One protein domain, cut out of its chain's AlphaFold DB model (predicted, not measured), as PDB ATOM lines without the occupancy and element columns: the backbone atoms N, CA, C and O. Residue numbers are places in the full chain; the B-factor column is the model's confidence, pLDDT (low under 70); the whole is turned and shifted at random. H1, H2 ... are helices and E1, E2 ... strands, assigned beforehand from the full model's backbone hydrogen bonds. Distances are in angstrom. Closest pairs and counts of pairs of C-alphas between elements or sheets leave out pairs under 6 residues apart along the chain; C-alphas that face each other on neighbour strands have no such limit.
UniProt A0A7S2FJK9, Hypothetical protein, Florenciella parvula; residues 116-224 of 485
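What this domain is: This is residues 116 to 224 of the 485 residues of the protein "Hypothetical protein" of Florenciella parvula (UniProt A0A7S2FJK9). A long helical hairpin, H1 and H2, makes the longest axis; a small antiparallel sheet, order E1 E2 E3, meets it as a V where H1 begins and H2 ends. Short H3 packs on H1's residues 129 to 135. The printed part has 109 residues, class mixed, with three helices and three strands ordered E1 H1 H2 E2 E3 H3. It is loose, radius of gyration of the C-alphas 16.5 A, spanning 52 by 36 by 20 A.

Where its parts are: Find C-alpha 121 at (17.061, 139.649, 41.152); E1 runs from there to 126, 16.3 A. H1, residues 129 to 152, 35.7 A, has a kink of 40 degrees near residue 136. Next come H2, residues 156 to 182, 38.7 A; E2, 187 to 194, 22.9 A; and E3, 202 to 204. H3, residues 214 to 221, ends at (20.559, 126.518, 25.388).

How they stand to each other: H1 and H2 touch, closest C-alphas Leu 150 and Lys 159, 5.6 A, at a shallow tilt of 24 degrees, opposite ways. H3 touches H1's residues 129 to 135 alone, closest C-alphas Phe 129 and Val 220, 5.5 A. H2 only grazes the sheet, with residues 179 to 182. Look for N 123 and O 190, 2.8 A, between E1 and E2, and N 203 and O 193, 2.8 A, in the hairpin E2 and E3. Every O i to N i+4 pair is within hydrogen-bond range in H2 and H3, 15 of 20 in H1.

The domain as a whole: The C-alphas farthest apart, Leu 116 and Ser 154, are 52.5 A apart. The printed part has no cut, no link is long, and residues 116 to 117 have pLDDT under 70.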
ATOM      1  N   LEU A 116      18.276 135.312  51.380       53.31
ATOM      2  CA  LEU A 116      18.331 134.988  49.944       53.31
ATOM      3  C   LEU A 116      16.959 135.159  49.266       53.31
ATOM      4  O   LEU A 116      16.488 134.262  48.575       53.31
ATOM      5  N   SER A 117      16.299 136.305  49.435       60.59
ATOM      6  CA  SER A 117      15.202 136.652  48.549       60.59
ATOM      7  C   SER A 117      15.780 136.774  47.143       60.59
ATOM      8  O   SER A 117      16.696 137.569  46.885       60.59
ATOM      9  N   ARG A 118      15.309 135.902  46.253       70.94
ATOM     10  CA  ARG A 118      15.567 135.989  44.812       70.94
ATOM     11  C   ARG A 118      14.605 136.943  44.121       70.94
ATOM     12  O   ARG A 118      14.839 137.292  42.969       70.94
ATOM     13  N   ASP A 119      13.575 137.370  44.842       75.62
ATOM     14  CA  ASP A 119      12.568 138.301  44.374       75.62
ATOM     15  C   ASP A 119      13.231 139.606  43.921       75.62
ATOM     16  O   ASP A 119      13.968 140.247  44.673       75.62
ATOM     17  N   GLY A 120      13.032 139.946  42.651       83.56
ATOM     18  CA  GLY A 120      13.602 141.142  42.039       83.56
ATOM     19  C   GLY A 120      15.056 141.013  41.571       83.56
ATOM     20  O   GLY A 120      15.601 141.989  41.053       83.56
ATOM     21  N   ARG A 121      15.704 139.843  41.694       87.69
ATOM     22  CA  ARG A 121      17.061 139.649  41.152       87.69
ATOM     23  C   ARG A 121      17.042 139.626  39.628       87.69
ATOM     24  O   ARG A 121      16.187 138.986  39.014       87.69
ATOM     25  N   VAL A 122      18.026 140.300  39.037       93.25
ATOM     26  CA  VAL A 122      18.223 140.377  37.587       93.25
ATOM     27  C   VAL A 122      19.275 139.360  37.159       93.25
ATOM     28  O   VAL A 122      20.387 139.351  37.685       93.25
ATOM     29  N   TYR A 123      18.920 138.541  36.179       96.38
ATOM     30  CA  TYR A 123      19.775 137.557  35.529       96.38
ATOM     31  C   TYR A 123      20.018 137.976  34.084       96.38
ATOM     32  O   TYR A 123      19.206 138.683  33.472       96.38
ATOM     33  N   VAL A 124      21.158 137.553  33.552       96.94
ATOM     34  CA  VAL A 124      21.486 137.693  32.137       96.94
ATOM     35  C   VAL A 124      21.489 136.291  31.556       96.94
ATOM     36  O   VAL A 124      22.275 135.452  31.987       96.94
ATOM     37  N   GLU A 125      20.578 136.044  30.622       97.81
ATOM     38  CA  GLU A 125      20.456 134.759  29.945       97.81
ATOM     39  C   GLU A 125      21.059 134.905  28.543       97.81
ATOM     40  O   GLU A 125      20.569 135.678  27.715       97.81
ATOM     41  N   ASP A 126      22.152 134.190  28.299       97.38
ATOM     42  CA  ASP A 126      22.773 134.012  26.986       97.38
ATOM     43  C   ASP A 126      22.043 132.902  26.206       97.38
ATOM     44  O   ASP A 126      21.443 132.010  26.813       97.38
ATOM     45  N   GLY A 127      22.048 132.938  24.876       96.56
ATOM     46  CA  GLY A 127      21.330 131.943  24.079       96.56
ATOM     47  C   GLY A 127      21.514 132.109  22.574       96.56
ATOM     48  O   GLY A 127      21.695 133.227  22.092       96.56
ATOM     49  N   ASP A 128      21.367 131.021  21.812       97.38
ATOM     50  CA  ASP A 128      21.173 131.101  20.361       97.38
ATOM     51  C   ASP A 128      19.693 131.374  20.099       97.38
ATOM     52  O   ASP A 128      18.894 130.514  19.727       97.38
ATOM     53  N   PHE A 129      19.289 132.604  20.399       97.81
ATOM     54  CA  PHE A 129      17.895 133.003  20.278       97.81
ATOM     55  C   PHE A 129      17.430 133.077  18.820       97.81
ATOM     56  O   PHE A 129      16.234 132.949  18.561       97.81
ATOM     57  N   GLU A 130      18.346 133.243  17.865       97.19
ATOM     58  CA  GLU A 130      18.024 133.262  16.436       97.19
ATOM     59  C   GLU A 130      17.545 131.887  15.952       97.19
ATOM     60  O   GLU A 130      16.639 131.814  15.113       97.19
ATOM     61  N   ALA A 131      18.020 130.804  16.575       96.19
ATOM     62  CA  ALA A 131      17.531 129.452  16.327       96.19
ATOM     63  C   ALA A 131      16.053 129.226  16.728       96.19
ATOM     64  O   ALA A 131      15.455 128.217  16.355       96.19
ATOM     65  N   LEU A 132      15.392 130.186  17.395       96.56
ATOM     66  CA  LEU A 132      13.932 130.166  17.578       96.56
ATOM     67  C   LEU A 132      13.151 130.540  16.310       96.56
ATOM     68  O   LEU A 132      11.974 130.187  16.196       96.56
ATOM     69  N   ARG A 133      13.746 131.275  15.358       96.75
ATOM     70  CA  ARG A 133      13.011 131.761  14.172       96.75
ATOM     71  C   ARG A 133      12.435 130.631  13.314       96.75
ATOM     72  O   ARG A 133      11.256 130.744  12.966       96.75
ATOM     73  N   PRO A 134      13.175 129.546  13.011       95.88
ATOM     74  CA  PRO A 134      12.627 128.415  12.262       95.88
ATOM     75  C   PRO A 134      11.448 127.733  12.970       95.88
ATOM     76  O   PRO A 134      10.521 127.280  12.305       95.88
ATOM     77  N   LEU A 135      11.426 127.729  14.309       94.69
ATOM     78  CA  LEU A 135      10.359 127.116  15.113       94.69
ATOM     79  C   LEU A 135       9.077 127.963  15.161       94.69
ATOM     80  O   LEU A 135       7.978 127.456  15.403       94.69
ATOM     81  N   LEU A 136       9.189 129.275  14.929       96.00
ATOM     82  CA  LEU A 136       8.075 130.204  15.102       96.00
ATOM     83  C   LEU A 136       6.993 130.048  14.023       96.00
ATOM     84  O   LEU A 136       5.804 130.178  14.327       96.00
ATOM     85  N   ALA A 137       7.378 129.796  12.769       94.69
ATOM     86  CA  ALA A 137       6.425 129.671  11.665       94.69
ATOM     87  C   ALA A 137       5.533 128.413  11.787       94.69
ATOM     88  O   ALA A 137       4.307 128.580  11.765       94.69
ATOM     89  N   PRO A 138       6.073 127.197  12.022       93.06
ATOM     90  CA  PRO A 138       5.261 126.007  12.291       93.06
ATOM     91  C   PRO A 138       4.343 126.177  13.508       93.06
ATOM     92  O   PRO A 138       3.155 125.856  13.443       93.06
ATOM     93  N   ALA A 139       4.844 126.773  14.596       93.38
ATOM     94  CA  ALA A 139       4.041 127.020  15.794       93.38
ATOM     95  C   ALA A 139       2.851 127.963  15.522       93.38
ATOM     96  O   ALA A 139       1.735 127.707  15.982       93.38
ATOM     97  N   LYS A 140       3.049 129.027  14.728       96.50
ATOM     98  CA  LYS A 140       1.962 129.922  14.291       96.50
ATOM     99  C   LYS A 140       0.941 129.198  13.413       96.50
ATOM    100  O   LYS A 140      -0.260 129.349  13.639       96.50
ATOM    101  N   ALA A 141       1.400 128.389  12.457       93.69
ATOM    102  CA  ALA A 141       0.520 127.587  11.608       93.69
ATOM    103  C   ALA A 141      -0.338 126.617  12.442       93.69
ATOM    104  O   ALA A 141      -1.546 126.504  12.225       93.69
ATOM    105  N   ARG A 142       0.254 125.992  13.469       90.06
ATOM    106  CA  ARG A 142      -0.460 125.119  14.409       90.06
ATOM    107  C   ARG A 142      -1.559 125.853  15.176       90.06
ATOM    108  O   ARG A 142      -2.661 125.321  15.302       90.06
ATOM    109  N   VAL A 143      -1.296 127.068  15.662       94.31
ATOM    110  CA  VAL A 143      -2.323 127.896  16.322       94.31
ATOM    111  C   VAL A 143      -3.493 128.162  15.373       94.31
ATOM    112  O   VAL A 143      -4.636 127.899  15.746       94.31
ATOM    113  N   MET A 144      -3.218 128.601  14.137       96.19
ATOM    114  CA  MET A 144      -4.261 128.874  13.135       96.19
ATOM    115  C   MET A 144      -5.109 127.632  12.829       96.19
ATOM    116  O   MET A 144      -6.336 127.712  12.743       96.19
ATOM    117  N   GLN A 145      -4.474 126.465  12.717       89.88
ATOM    118  CA  GLN A 145      -5.168 125.200  12.490       89.88
ATOM    119  C   GLN A 145      -6.092 124.824  13.660       89.88
ATOM    120  O   GLN A 145      -7.239 124.428  13.438       89.88
ATOM    121  N   LEU A 146      -5.616 124.949  14.905       86.44
ATOM    122  CA  LEU A 146      -6.412 124.664  16.105       86.44
ATOM    123  C   LEU A 146      -7.621 125.601  16.206       86.44
ATOM    124  O   LEU A 146      -8.726 125.144  16.489       86.44
ATOM    125  N   GLU A 147      -7.446 126.888  15.906       95.50
ATOM    126  CA  GLU A 147      -8.548 127.855  15.871       95.50
ATOM    127  C   GLU A 147      -9.576 127.540  14.777       95.50
ATOM    128  O   GLU A 147     -10.781 127.655  15.009       95.50
ATOM    129  N   GLY A 148      -9.121 127.107  13.597       93.75
ATOM    130  CA  GLY A 148     -10.001 126.626  12.532       93.75
ATOM    131  C   GLY A 148     -10.834 125.423  12.981       93.75
ATOM    132  O   GLY A 148     -12.056 125.418  12.822       93.75
ATOM    133  N   ARG A 149     -10.204 124.431  13.622       87.31
ATOM    134  CA  ARG A 149     -10.903 123.254  14.166       87.31
ATOM    135  C   ARG A 149     -11.885 123.606  15.276       87.31
ATOM    136  O   ARG A 149     -12.985 123.060  15.288       87.31
ATOM    137  N   LEU A 150     -11.521 124.525  16.167       92.50
ATOM    138  CA  LEU A 150     -12.400 124.983  17.244       92.50
ATOM    139  C   LEU A 150     -13.710 125.559  16.689       92.50
ATOM    140  O   LEU A 150     -14.777 125.291  17.234       92.50
ATOM    141  N   LYS A 151     -13.635 126.305  15.578       96.44
ATOM    142  CA  LYS A 151     -14.807 126.865  14.885       96.44
ATOM    143  C   LYS A 151     -15.664 125.799  14.192       96.44
ATOM    144  O   LYS A 151     -16.870 125.988  14.078       96.44
ATOM    145  N   MET A 152     -15.056 124.711  13.713       93.44
ATOM    146  CA  MET A 152     -15.747 123.653  12.964       93.44
ATOM    147  C   MET A 152     -16.308 122.526  13.837       93.44
ATOM    148  O   MET A 152     -17.235 121.839  13.408       93.44
ATOM    149  N   SER A 153     -15.756 122.291  15.032       87.75
ATOM    150  CA  SER A 153     -16.239 121.210  15.895       87.75
ATOM    151  C   SER A 153     -17.641 121.523  16.420       87.75
ATOM    152  O   SER A 153     -17.923 122.626  16.881       87.75
ATOM    153  N   SER A 154     -18.531 120.533  16.368       91.06
ATOM    154  CA  SER A 154     -19.879 120.593  16.947       91.06
ATOM    155  C   SER A 154     -19.979 119.891  18.305       91.06
ATOM    156  O   SER A 154     -21.022 119.962  18.951       91.06
ATOM    157  N   ASN A 155     -18.914 119.219  18.754       88.00
ATOM    158  CA  ASN A 155     -18.869 118.492  20.018       88.00
ATOM    159  C   ASN A 155     -18.262 119.379  21.117       88.00
ATOM    160  O   ASN A 155     -17.094 119.746  21.036       88.00
ATOM    161  N   GLU A 156     -19.036 119.696  22.156       87.94
ATOM    162  CA  GLU A 156     -18.604 120.587  23.246       87.94
ATOM    163  C   GLU A 156     -17.375 120.080  24.014       87.94
ATOM    164  O   GLU A 156     -16.515 120.877  24.389       87.94
ATOM    165  N   GLU A 157     -17.234 118.765  24.197       79.25
ATOM    166  CA  GLU A 157     -16.053 118.202  24.864       79.25
ATOM    167  C   GLU A 157     -14.803 118.354  23.989       79.25
ATOM    168  O   GLU A 157     -13.739 118.741  24.466       79.25
ATOM    169  N   GLU A 158     -14.937 118.121  22.679       79.94
ATOM    170  CA  GLU A 158     -13.837 118.338  21.736       79.94
ATOM    171  C   GLU A 158     -13.448 119.822  21.678       79.94
ATOM    172  O   GLU A 158     -12.262 120.142  21.704       79.94
ATOM    173  N   LYS A 159     -14.425 120.739  21.661       87.75
ATOM    174  CA  LYS A 159     -14.161 122.185  21.705       87.75
ATOM    175  C   LYS A 159     -13.363 122.582  22.939       87.75
ATOM    176  O   LYS A 159     -12.409 123.344  22.809       87.75
ATOM    177  N   ARG A 160     -13.737 122.073  24.118       88.00
ATOM    178  CA  ARG A 160     -13.027 122.354  25.372       88.00
ATOM    179  C   ARG A 160     -11.555 121.959  25.269       88.00
ATOM    180  O   ARG A 160     -10.688 122.768  25.583       88.00
ATOM    181  N   ILE A 161     -11.288 120.755  24.769       80.25
ATOM    182  CA  ILE A 161      -9.927 120.229  24.621       80.25
ATOM    183  C   ILE A 161      -9.145 121.014  23.563       80.25
ATOM    184  O   ILE A 161      -8.012 121.418  23.807       80.25
ATOM    185  N   ILE A 162      -9.747 121.312  22.403       82.38
ATOM    186  CA  ILE A 162      -9.096 122.136  21.372       82.38
ATOM    187  C   ILE A 162      -8.761 123.530  21.924       82.38
ATOM    188  O   ILE A 162      -7.690 124.054  21.626       82.38
ATOM    189  N   ALA A 163      -9.649 124.136  22.716       90.31
ATOM    190  CA  ALA A 163      -9.422 125.450  23.314       90.31
ATOM    191  C   ALA A 163      -8.247 125.447  24.306       90.31
ATOM    192  O   ALA A 163      -7.433 126.373  24.289       90.31
ATOM    193  N   GLU A 164      -8.125 124.403  25.125       87.69
ATOM    194  CA  GLU A 164      -6.989 124.207  26.030       87.69
ATOM    195  C   GLU A 164      -5.675 124.067  25.245       87.69
ATOM    196  O   GLU A 164      -4.765 124.882  25.405       87.69
ATOM    197  N   VAL A 165      -5.623 123.149  24.272       82.88
ATOM    198  CA  VAL A 165      -4.434 122.938  23.425       82.88
ATOM    199  C   VAL A 165      -4.075 124.194  22.614       82.88
ATOM    200  O   VAL A 165      -2.899 124.505  22.417       82.88
ATOM    201  N   SER A 166      -5.074 124.947  22.142       89.88
ATOM    202  CA  SER A 166      -4.871 126.222  21.442       89.88
ATOM    203  C   SER A 166      -4.257 127.281  22.357       89.88
ATOM    204  O   SER A 166      -3.380 128.027  21.918       89.88
ATOM    205  N   THR A 167      -4.677 127.332  23.622       94.50
ATOM    206  CA  THR A 167      -4.145 128.266  24.623       94.50
ATOM    207  C   THR A 167      -2.664 127.995  24.884       94.50
ATOM    208  O   THR A 167      -1.855 128.924  24.811       94.50
ATOM    209  N   ASP A 168      -2.281 126.729  25.059       89.19
ATOM    210  CA  ASP A 168      -0.879 126.327  25.214       89.19
ATOM    211  C   ASP A 168      -0.034 126.670  23.981       89.19
ATOM    212  O   ASP A 168       1.061 127.229  24.093       89.19
ATOM    213  N   ALA A 169      -0.544 126.375  22.780       90.25
ATOM    214  CA  ALA A 169       0.143 126.682  21.528       90.25
ATOM    215  C   ALA A 169       0.370 128.195  21.352       90.25
ATOM    216  O   ALA A 169       1.466 128.620  20.976       90.25
ATOM    217  N   LYS A 170      -0.630 129.023  21.686       96.25
ATOM    218  CA  LYS A 170      -0.505 130.490  21.699       96.25
ATOM    219  C   LYS A 170       0.549 130.950  22.697       96.25
ATOM    220  O   LYS A 170       1.401 131.755  22.331       96.25
ATOM    221  N   GLY A 171       0.540 130.395  23.910       95.31
ATOM    222  CA  GLY A 171       1.538 130.688  24.939       95.31
ATOM    223  C   GLY A 171       2.971 130.473  24.448       95.31
ATOM    224  O   GLY A 171       3.821 131.342  24.644       95.31
ATOM    225  N   ARG A 172       3.228 129.375  23.720       95.06
ATOM    226  CA  ARG A 172       4.544 129.090  23.113       95.06
ATOM    227  C   ARG A 172       4.943 130.129  22.063       95.06
ATOM    228  O   ARG A 172       6.065 130.632  22.101       95.06
ATOM    229  N   VAL A 173       4.034 130.480  21.148       97.25
ATOM    230  CA  VAL A 173       4.280 131.508  20.116       97.25
ATOM    231  C   VAL A 173       4.581 132.863  20.757       97.25
ATOM    232  O   VAL A 173       5.529 133.540  20.354       97.25
ATOM    233  N   THR A 174       3.803 133.252  21.770       97.62
ATOM    234  CA  THR A 174       4.015 134.491  22.524       97.62
ATOM    235  C   THR A 174       5.364 134.482  23.238       97.62
ATOM    236  O   THR A 174       6.095 135.462  23.135       97.62
ATOM    237  N   ALA A 175       5.739 133.384  23.904       97.06
ATOM    238  CA  ALA A 175       7.027 133.270  24.585       97.06
ATOM    239  C   ALA A 175       8.211 133.456  23.619       97.06
ATOM    240  O   ALA A 175       9.067 134.301  23.870       97.06
ATOM    241  N   MET A 176       8.217 132.743  22.485       98.12
ATOM    242  CA  MET A 176       9.275 132.870  21.470       98.12
ATOM    243  C   MET A 176       9.333 134.279  20.866       98.12
ATOM    244  O   MET A 176      10.410 134.854  20.738       98.12
ATOM    245  N   THR A 177       8.177 134.864  20.535       98.06
ATOM    246  CA  THR A 177       8.102 136.220  19.960       98.06
ATOM    247  C   THR A 177       8.632 137.271  20.937       98.06
ATOM    248  O   THR A 177       9.394 138.151  20.542       98.06
ATOM    249  N   ASN A 178       8.272 137.161  22.218       97.81
ATOM    250  CA  ASN A 178       8.716 138.088  23.257       97.81
ATOM    251  C   ASN A 178      10.226 137.997  23.508       97.81
ATOM    252  O   ASN A 178      10.857 139.024  23.731       97.81
ATOM    253  N   ILE A 179      10.805 136.790  23.461       98.19
ATOM    254  CA  ILE A 179      12.258 136.596  23.566       98.19
ATOM    255  C   ILE A 179      12.957 137.248  22.378       98.19
ATOM    256  O   ILE A 179      13.762 138.145  22.592       98.19
ATOM    257  N   LEU A 180      12.582 136.899  21.144       98.06
ATOM    258  CA  LEU A 180      13.182 137.471  19.931       98.06
ATOM    259  C   LEU A 180      13.120 139.007  19.897       98.06
ATOM    260  O   LEU A 180      14.041 139.646  19.398       98.06
ATOM    261  N   GLY A 181      12.054 139.611  20.434       97.94
ATOM    262  CA  GLY A 181      11.921 141.067  20.523       97.94
ATOM    263  C   GLY A 181      12.758 141.734  21.624       97.94
ATOM    264  O   GLY A 181      12.944 142.948  21.585       97.94
ATOM    265  N   ALA A 182      13.244 140.974  22.606       97.75
ATOM    266  CA  ALA A 182      13.985 141.489  23.757       97.75
ATOM    267  C   ALA A 182      15.492 141.213  23.712       97.75
ATOM    268  O   ALA A 182      16.230 141.794  24.511       97.75
ATOM    269  N   VAL A 183      15.942 140.348  22.800       98.06
ATOM    270  CA  VAL A 183      17.359 140.013  22.619       98.06
ATOM    271  C   VAL A 183      18.158 141.253  22.235       98.06
ATOM    272  O   VAL A 183      17.809 141.985  21.308       98.06
ATOM    273  N   LYS A 184      19.261 141.469  22.951       97.38
ATOM    274  CA  LYS A 184      20.287 142.469  22.647       97.38
ATOM    275  C   LYS A 184      21.646 141.799  22.779       97.38
ATOM    276  O   LYS A 184      21.930 141.213  23.819       97.38
ATOM    277  N   ASP A 185      22.445 141.846  21.716       95.75
ATOM    278  CA  ASP A 185      23.791 141.257  21.670       95.75
ATOM    279  C   ASP A 185      23.831 139.766  22.065       95.75
ATOM    280  O   ASP A 185      24.733 139.318  22.767       95.75
ATOM    281  N   GLY A 186      22.814 138.996  21.653       95.69
ATOM    282  CA  GLY A 186      22.694 137.570  21.988       95.69
ATOM    283  C   GLY A 186      22.280 137.284  23.437       95.69
ATOM    284  O   GLY A 186      22.364 136.141  23.877       95.69
ATOM    285  N   LYS A 187      21.827 138.302  24.181       97.44
ATOM    286  CA  LYS A 187      21.444 138.192  25.595       97.44
ATOM    287  C   LYS A 187      20.040 138.723  25.846       97.44
ATOM    288  O   LYS A 187      19.591 139.665  25.189       97.44
ATOM    289  N   ILE A 188      19.385 138.195  26.873       97.75
ATOM    290  CA  ILE A 188      18.188 138.797  27.474       97.75
ATOM    291  C   ILE A 188      18.428 139.078  28.955       97.75
ATOM    292  O   ILE A 188      19.139 138.349  29.644       97.75
ATOM    293  N   ARG A 189      17.851 140.178  29.449       97.56
ATOM    294  CA  ARG A 189      17.825 140.490  30.881       97.56
ATOM    295  C   ARG A 189      16.491 140.055  31.455       97.56
ATOM    296  O   ARG A 189      15.446 140.493  30.972       97.56
ATOM    297  N   THR A 190      16.540 139.262  32.513       97.00
ATOM    298  CA  THR A 190      15.355 138.651  33.101       97.00
ATOM    299  C   THR A 190      15.323 138.897  34.598       97.00
ATOM    300  O   THR A 190      16.264 138.571  35.314       97.00
ATOM    301  N   THR A 191      14.215 139.451  35.080       96.62
ATOM    302  CA  THR A 191      13.921 139.534  36.513       96.62
ATOM    303  C   THR A 191      13.051 138.353  36.914       96.62
ATOM    304  O   THR A 191      12.126 138.002  36.177       96.62
ATOM    305  N   TYR A 192      13.341 137.756  38.066       96.44
ATOM    306  CA  TYR A 192      12.529 136.690  38.647       96.44
ATOM    307  C   TYR A 192      11.816 137.194  39.899       96.44
ATOM    308  O   TYR A 192      12.426 137.861  40.737       96.44
ATOM    309  N   SER A 193      10.539 136.851  40.033       95.38
ATOM    310  CA  SER A 193       9.739 137.179  41.210       95.38
ATOM    311  C   SER A 193       8.830 136.034  41.630       95.38
ATOM    312  O   SER A 193       8.507 135.127  40.853       95.38
ATOM    313  N   THR A 194       8.424 136.059  42.894       95.12
ATOM    314  CA  THR A 194       7.351 135.183  43.371       95.12
ATOM    315  C   THR A 194       5.997 135.675  42.859       95.12
ATOM    316  O   THR A 194       5.794 136.860  42.601       95.12
ATOM    317  N   ARG A 195       5.043 134.756  42.681       92.94
ATOM    318  CA  ARG A 195       3.689 135.075  42.193       92.94
ATOM    319  C   ARG A 195       2.614 134.561  43.135       92.94
ATOM    320  O   ARG A 195       2.879 133.746  44.013       92.94
ATOM    321  N   GLY A 196       1.389 135.047  42.933       94.38
ATOM    322  CA  GLY A 196       0.193 134.621  43.657       94.38
ATOM    323  C   GLY A 196       0.302 134.853  45.160       94.38
ATOM    324  O   GLY A 196       0.122 135.980  45.606       94.38
ATOM    325  N   LEU A 197       0.616 133.813  45.939       95.12
ATOM    326  CA  LEU A 197       0.723 133.908  47.407       95.12
ATOM    327  C   LEU A 197       1.997 134.627  47.900       95.12
ATOM    328  O   LEU A 197       2.261 134.632  49.107       95.12
ATOM    329  N   MET A 198       2.785 135.202  46.982       94.62
ATOM    330  CA  MET A 198       4.084 135.839  47.247       94.62
ATOM    331  C   MET A 198       5.048 134.893  47.977       94.62
ATOM    332  O   MET A 198       5.737 135.266  48.925       94.62
ATOM    333  N   MET A 199       5.018 133.618  47.588       94.94
ATOM    334  CA  MET A 199       5.865 132.559  48.129       94.94
ATOM    335  C   MET A 199       6.019 131.432  47.108       94.94
ATOM    336  O   MET A 199       5.315 131.389  46.099       94.94
ATOM    337  N   GLY A 200       6.897 130.481  47.411       94.75
ATOM    338  CA  GLY A 200       7.118 129.318  46.568       94.75
ATOM    339  C   GLY A 200       8.033 129.622  45.392       94.75
ATOM    340  O   GLY A 200       8.989 130.379  45.524       94.75
ATOM    341  N   ARG A 201       7.735 129.008  44.247       95.94
ATOM    342  CA  ARG A 201       8.542 129.112  43.029       95.94
ATOM    343  C   ARG A 201       8.691 130.562  42.566       95.94
ATOM    344  O   ARG A 201       7.729 131.331  42.562       95.94
ATOM    345  N   VAL A 202       9.874 130.876  42.052       95.44
ATOM    346  CA  VAL A 202      10.120 132.100  41.288       95.44
ATOM    347  C   VAL A 202       9.817 131.917  39.803       95.44
ATOM    348  O   VAL A 202      10.100 130.881  39.192       95.44
ATOM    349  N   TYR A 203       9.250 132.958  39.208       96.88
ATOM    350  CA  TYR A 203       8.862 133.018  37.808       96.88
ATOM    351  C   TYR A 203       9.513 134.227  37.150       96.88
ATOM    352  O   TYR A 203       9.617 135.289  37.756       96.88
ATOM    353  N   SER A 204       9.910 134.092  35.889       96.69
ATOM    354  CA  SER A 204      10.406 135.222  35.115       96.69
ATOM    355  C   SER A 204       9.291 136.253  34.916       96.69
ATOM    356  O   SER A 204       8.175 135.887  34.532       96.69
ATOM    357  N   ASP A 205       9.559 137.544  35.100       94.75
ATOM    358  CA  ASP A 205       8.590 138.627  34.852       94.75
ATOM    359  C   ASP A 205       8.544 139.082  33.402       94.75
ATOM    360  O   ASP A 205       7.495 139.487  32.898       94.75
ATOM    361  N   GLY A 206       9.646 138.885  32.691       94.06
ATOM    362  CA  GLY A 206       9.781 139.200  31.280       94.06
ATOM    363  C   GLY A 206      10.048 137.978  30.397       94.06
ATOM    364  O   GLY A 206       9.827 136.827  30.803       94.06
ATOM    365  N   PRO A 207      10.529 138.242  29.170       97.44
ATOM    366  CA  PRO A 207      11.122 137.235  28.301       97.44
ATOM    367  C   PRO A 207      12.213 136.456  29.043       97.44
ATOM    368  O   PRO A 207      13.003 137.039  29.785       97.44
ATOM    369  N   SER A 208      12.200 135.134  28.897       98.12
ATOM    370  CA  SER A 208      13.138 134.224  29.558       98.12
ATOM    371  C   SER A 208      13.072 132.844  28.924       98.12
ATOM    372  O   SER A 208      11.983 132.370  28.576       98.12
ATOM    373  N   ILE A 209      14.215 132.169  28.880       98.25
ATOM    374  CA  ILE A 209      14.361 130.756  28.538       98.25
ATOM    375  C   ILE A 209      13.500 129.869  29.461       98.25
ATOM    376  O   ILE A 209      13.013 128.824  29.014       98.25
ATOM    377  N   GLN A 210      13.195 130.302  30.697       97.62
ATOM    378  CA  GLN A 210      12.284 129.594  31.613       97.62
ATOM    379  C   GLN A 210      10.916 129.311  30.968       97.62
ATOM    380  O   GLN A 210      10.333 128.245  31.178       97.62
ATOM    381  N   ARG A 211      10.407 130.237  30.143       96.69
ATOM    382  CA  ARG A 211       9.082 130.132  29.507       96.69
ATOM    383  C   ARG A 211       9.078 129.312  28.217       96.69
ATOM    384  O   ARG A 211       8.009 129.074  27.656       96.69
ATOM    385  N   LEU A 212      10.245 128.902  27.723       97.12
ATOM    386  CA  LEU A 212      10.336 128.051  26.544       97.12
ATOM    387  C   LEU A 212       9.969 126.609  26.898       97.12
ATOM    388  O   LEU A 212      10.354 126.083  27.947       97.12
ATOM    389  N   GLY A 213       9.244 125.957  25.986       93.94
ATOM    390  CA  GLY A 213       9.058 124.508  26.021       93.94
ATOM    391  C   GLY A 213      10.388 123.777  25.810       93.94
ATOM    392  O   GLY A 213      11.340 124.360  25.298       93.94
ATOM    393  N   ARG A 214      10.442 122.490  26.179       93.00
ATOM    394  CA  ARG A 214      11.674 121.678  26.202       93.00
ATOM    395  C   ARG A 214      12.517 121.784  24.923       93.00
ATOM    396  O   ARG A 214      13.699 122.073  25.023       93.00
ATOM    397  N   MET A 215      11.909 121.605  23.750       92.56
ATOM    398  CA  MET A 215      12.614 121.647  22.462       92.56
ATOM    399  C   MET A 215      13.190 123.037  22.157       92.56
ATOM    400  O   MET A 215      14.383 123.174  21.924       92.56
ATOM    401  N   ALA A 216      12.361 124.084  22.221       96.12
ATOM    402  CA  ALA A 216      12.812 125.457  21.985       96.12
ATOM    403  C   ALA A 216      13.899 125.879  22.987       96.12
ATOM    404  O   ALA A 216      14.837 126.581  22.630       96.12
ATOM    405  N   ARG A 217      13.793 125.414  24.238       97.31
ATOM    406  CA  ARG A 217      14.828 125.594  25.253       97.31
ATOM    407  C   ARG A 217      16.124 124.892  24.859       97.31
ATOM    408  O   ARG A 217      17.160 125.535  24.915       97.31
ATOM    409  N   ALA A 218      16.072 123.620  24.460       96.38
ATOM    410  CA  ALA A 218      17.251 122.865  24.037       96.38
ATOM    411  C   ALA A 218      17.966 123.554  22.871       96.38
ATOM    412  O   ALA A 218      19.160 123.799  22.966       96.38
ATOM    413  N   VAL A 219      17.223 123.975  21.847       96.31
ATOM    414  CA  VAL A 219      17.769 124.696  20.687       96.31
ATOM    415  C   VAL A 219      18.509 125.974  21.098       96.31
ATOM    416  O   VAL A 219      19.610 126.221  20.628       96.31
ATOM    417  N   VAL A 220      17.942 126.761  22.016       97.50
ATOM    418  CA  VAL A 220      18.568 128.012  22.478       97.50
ATOM    419  C   VAL A 220      19.748 127.762  23.418       97.50
ATOM    420  O   VAL A 220      20.680 128.561  23.447       97.50
ATOM    421  N   ALA A 221      19.693 126.699  24.225       97.19
ATOM    422  CA  ALA A 221      20.559 126.518  25.388       97.19
ATOM    423  C   ALA A 221      21.673 125.473  25.212       97.19
ATOM    424  O   ALA A 221      22.623 125.485  25.997       97.19
ATOM    425  N   HIS A 222      21.567 124.568  24.232       96.00
ATOM    426  CA  HIS A 222      22.409 123.369  24.117       96.00
ATOM    427  C   HIS A 222      23.906 123.674  24.214       96.00
ATOM    428  O   HIS A 222      24.630 122.998  24.949       96.00
ATOM    429  N   ASP A 223      24.374 124.716  23.531       95.62
ATOM    430  CA  ASP A 223      25.804 125.017  23.455       95.62
ATOM    431  C   ASP A 223      26.334 125.779  24.670       95.62
ATOM    432  O   ASP A 223      27.508 125.634  25.003       95.62
ATOM    433  N   MET A 224      25.480 126.512  25.389       97.31
ATOM    434  CA  MET A 224      25.895 127.406  26.482       97.31
ATOM    435  C   MET A 224      25.658 126.847  27.877       97.31
ATOM    436  O   MET A 224      26.264 127.346  28.825       97.31
TER     437      MET A 224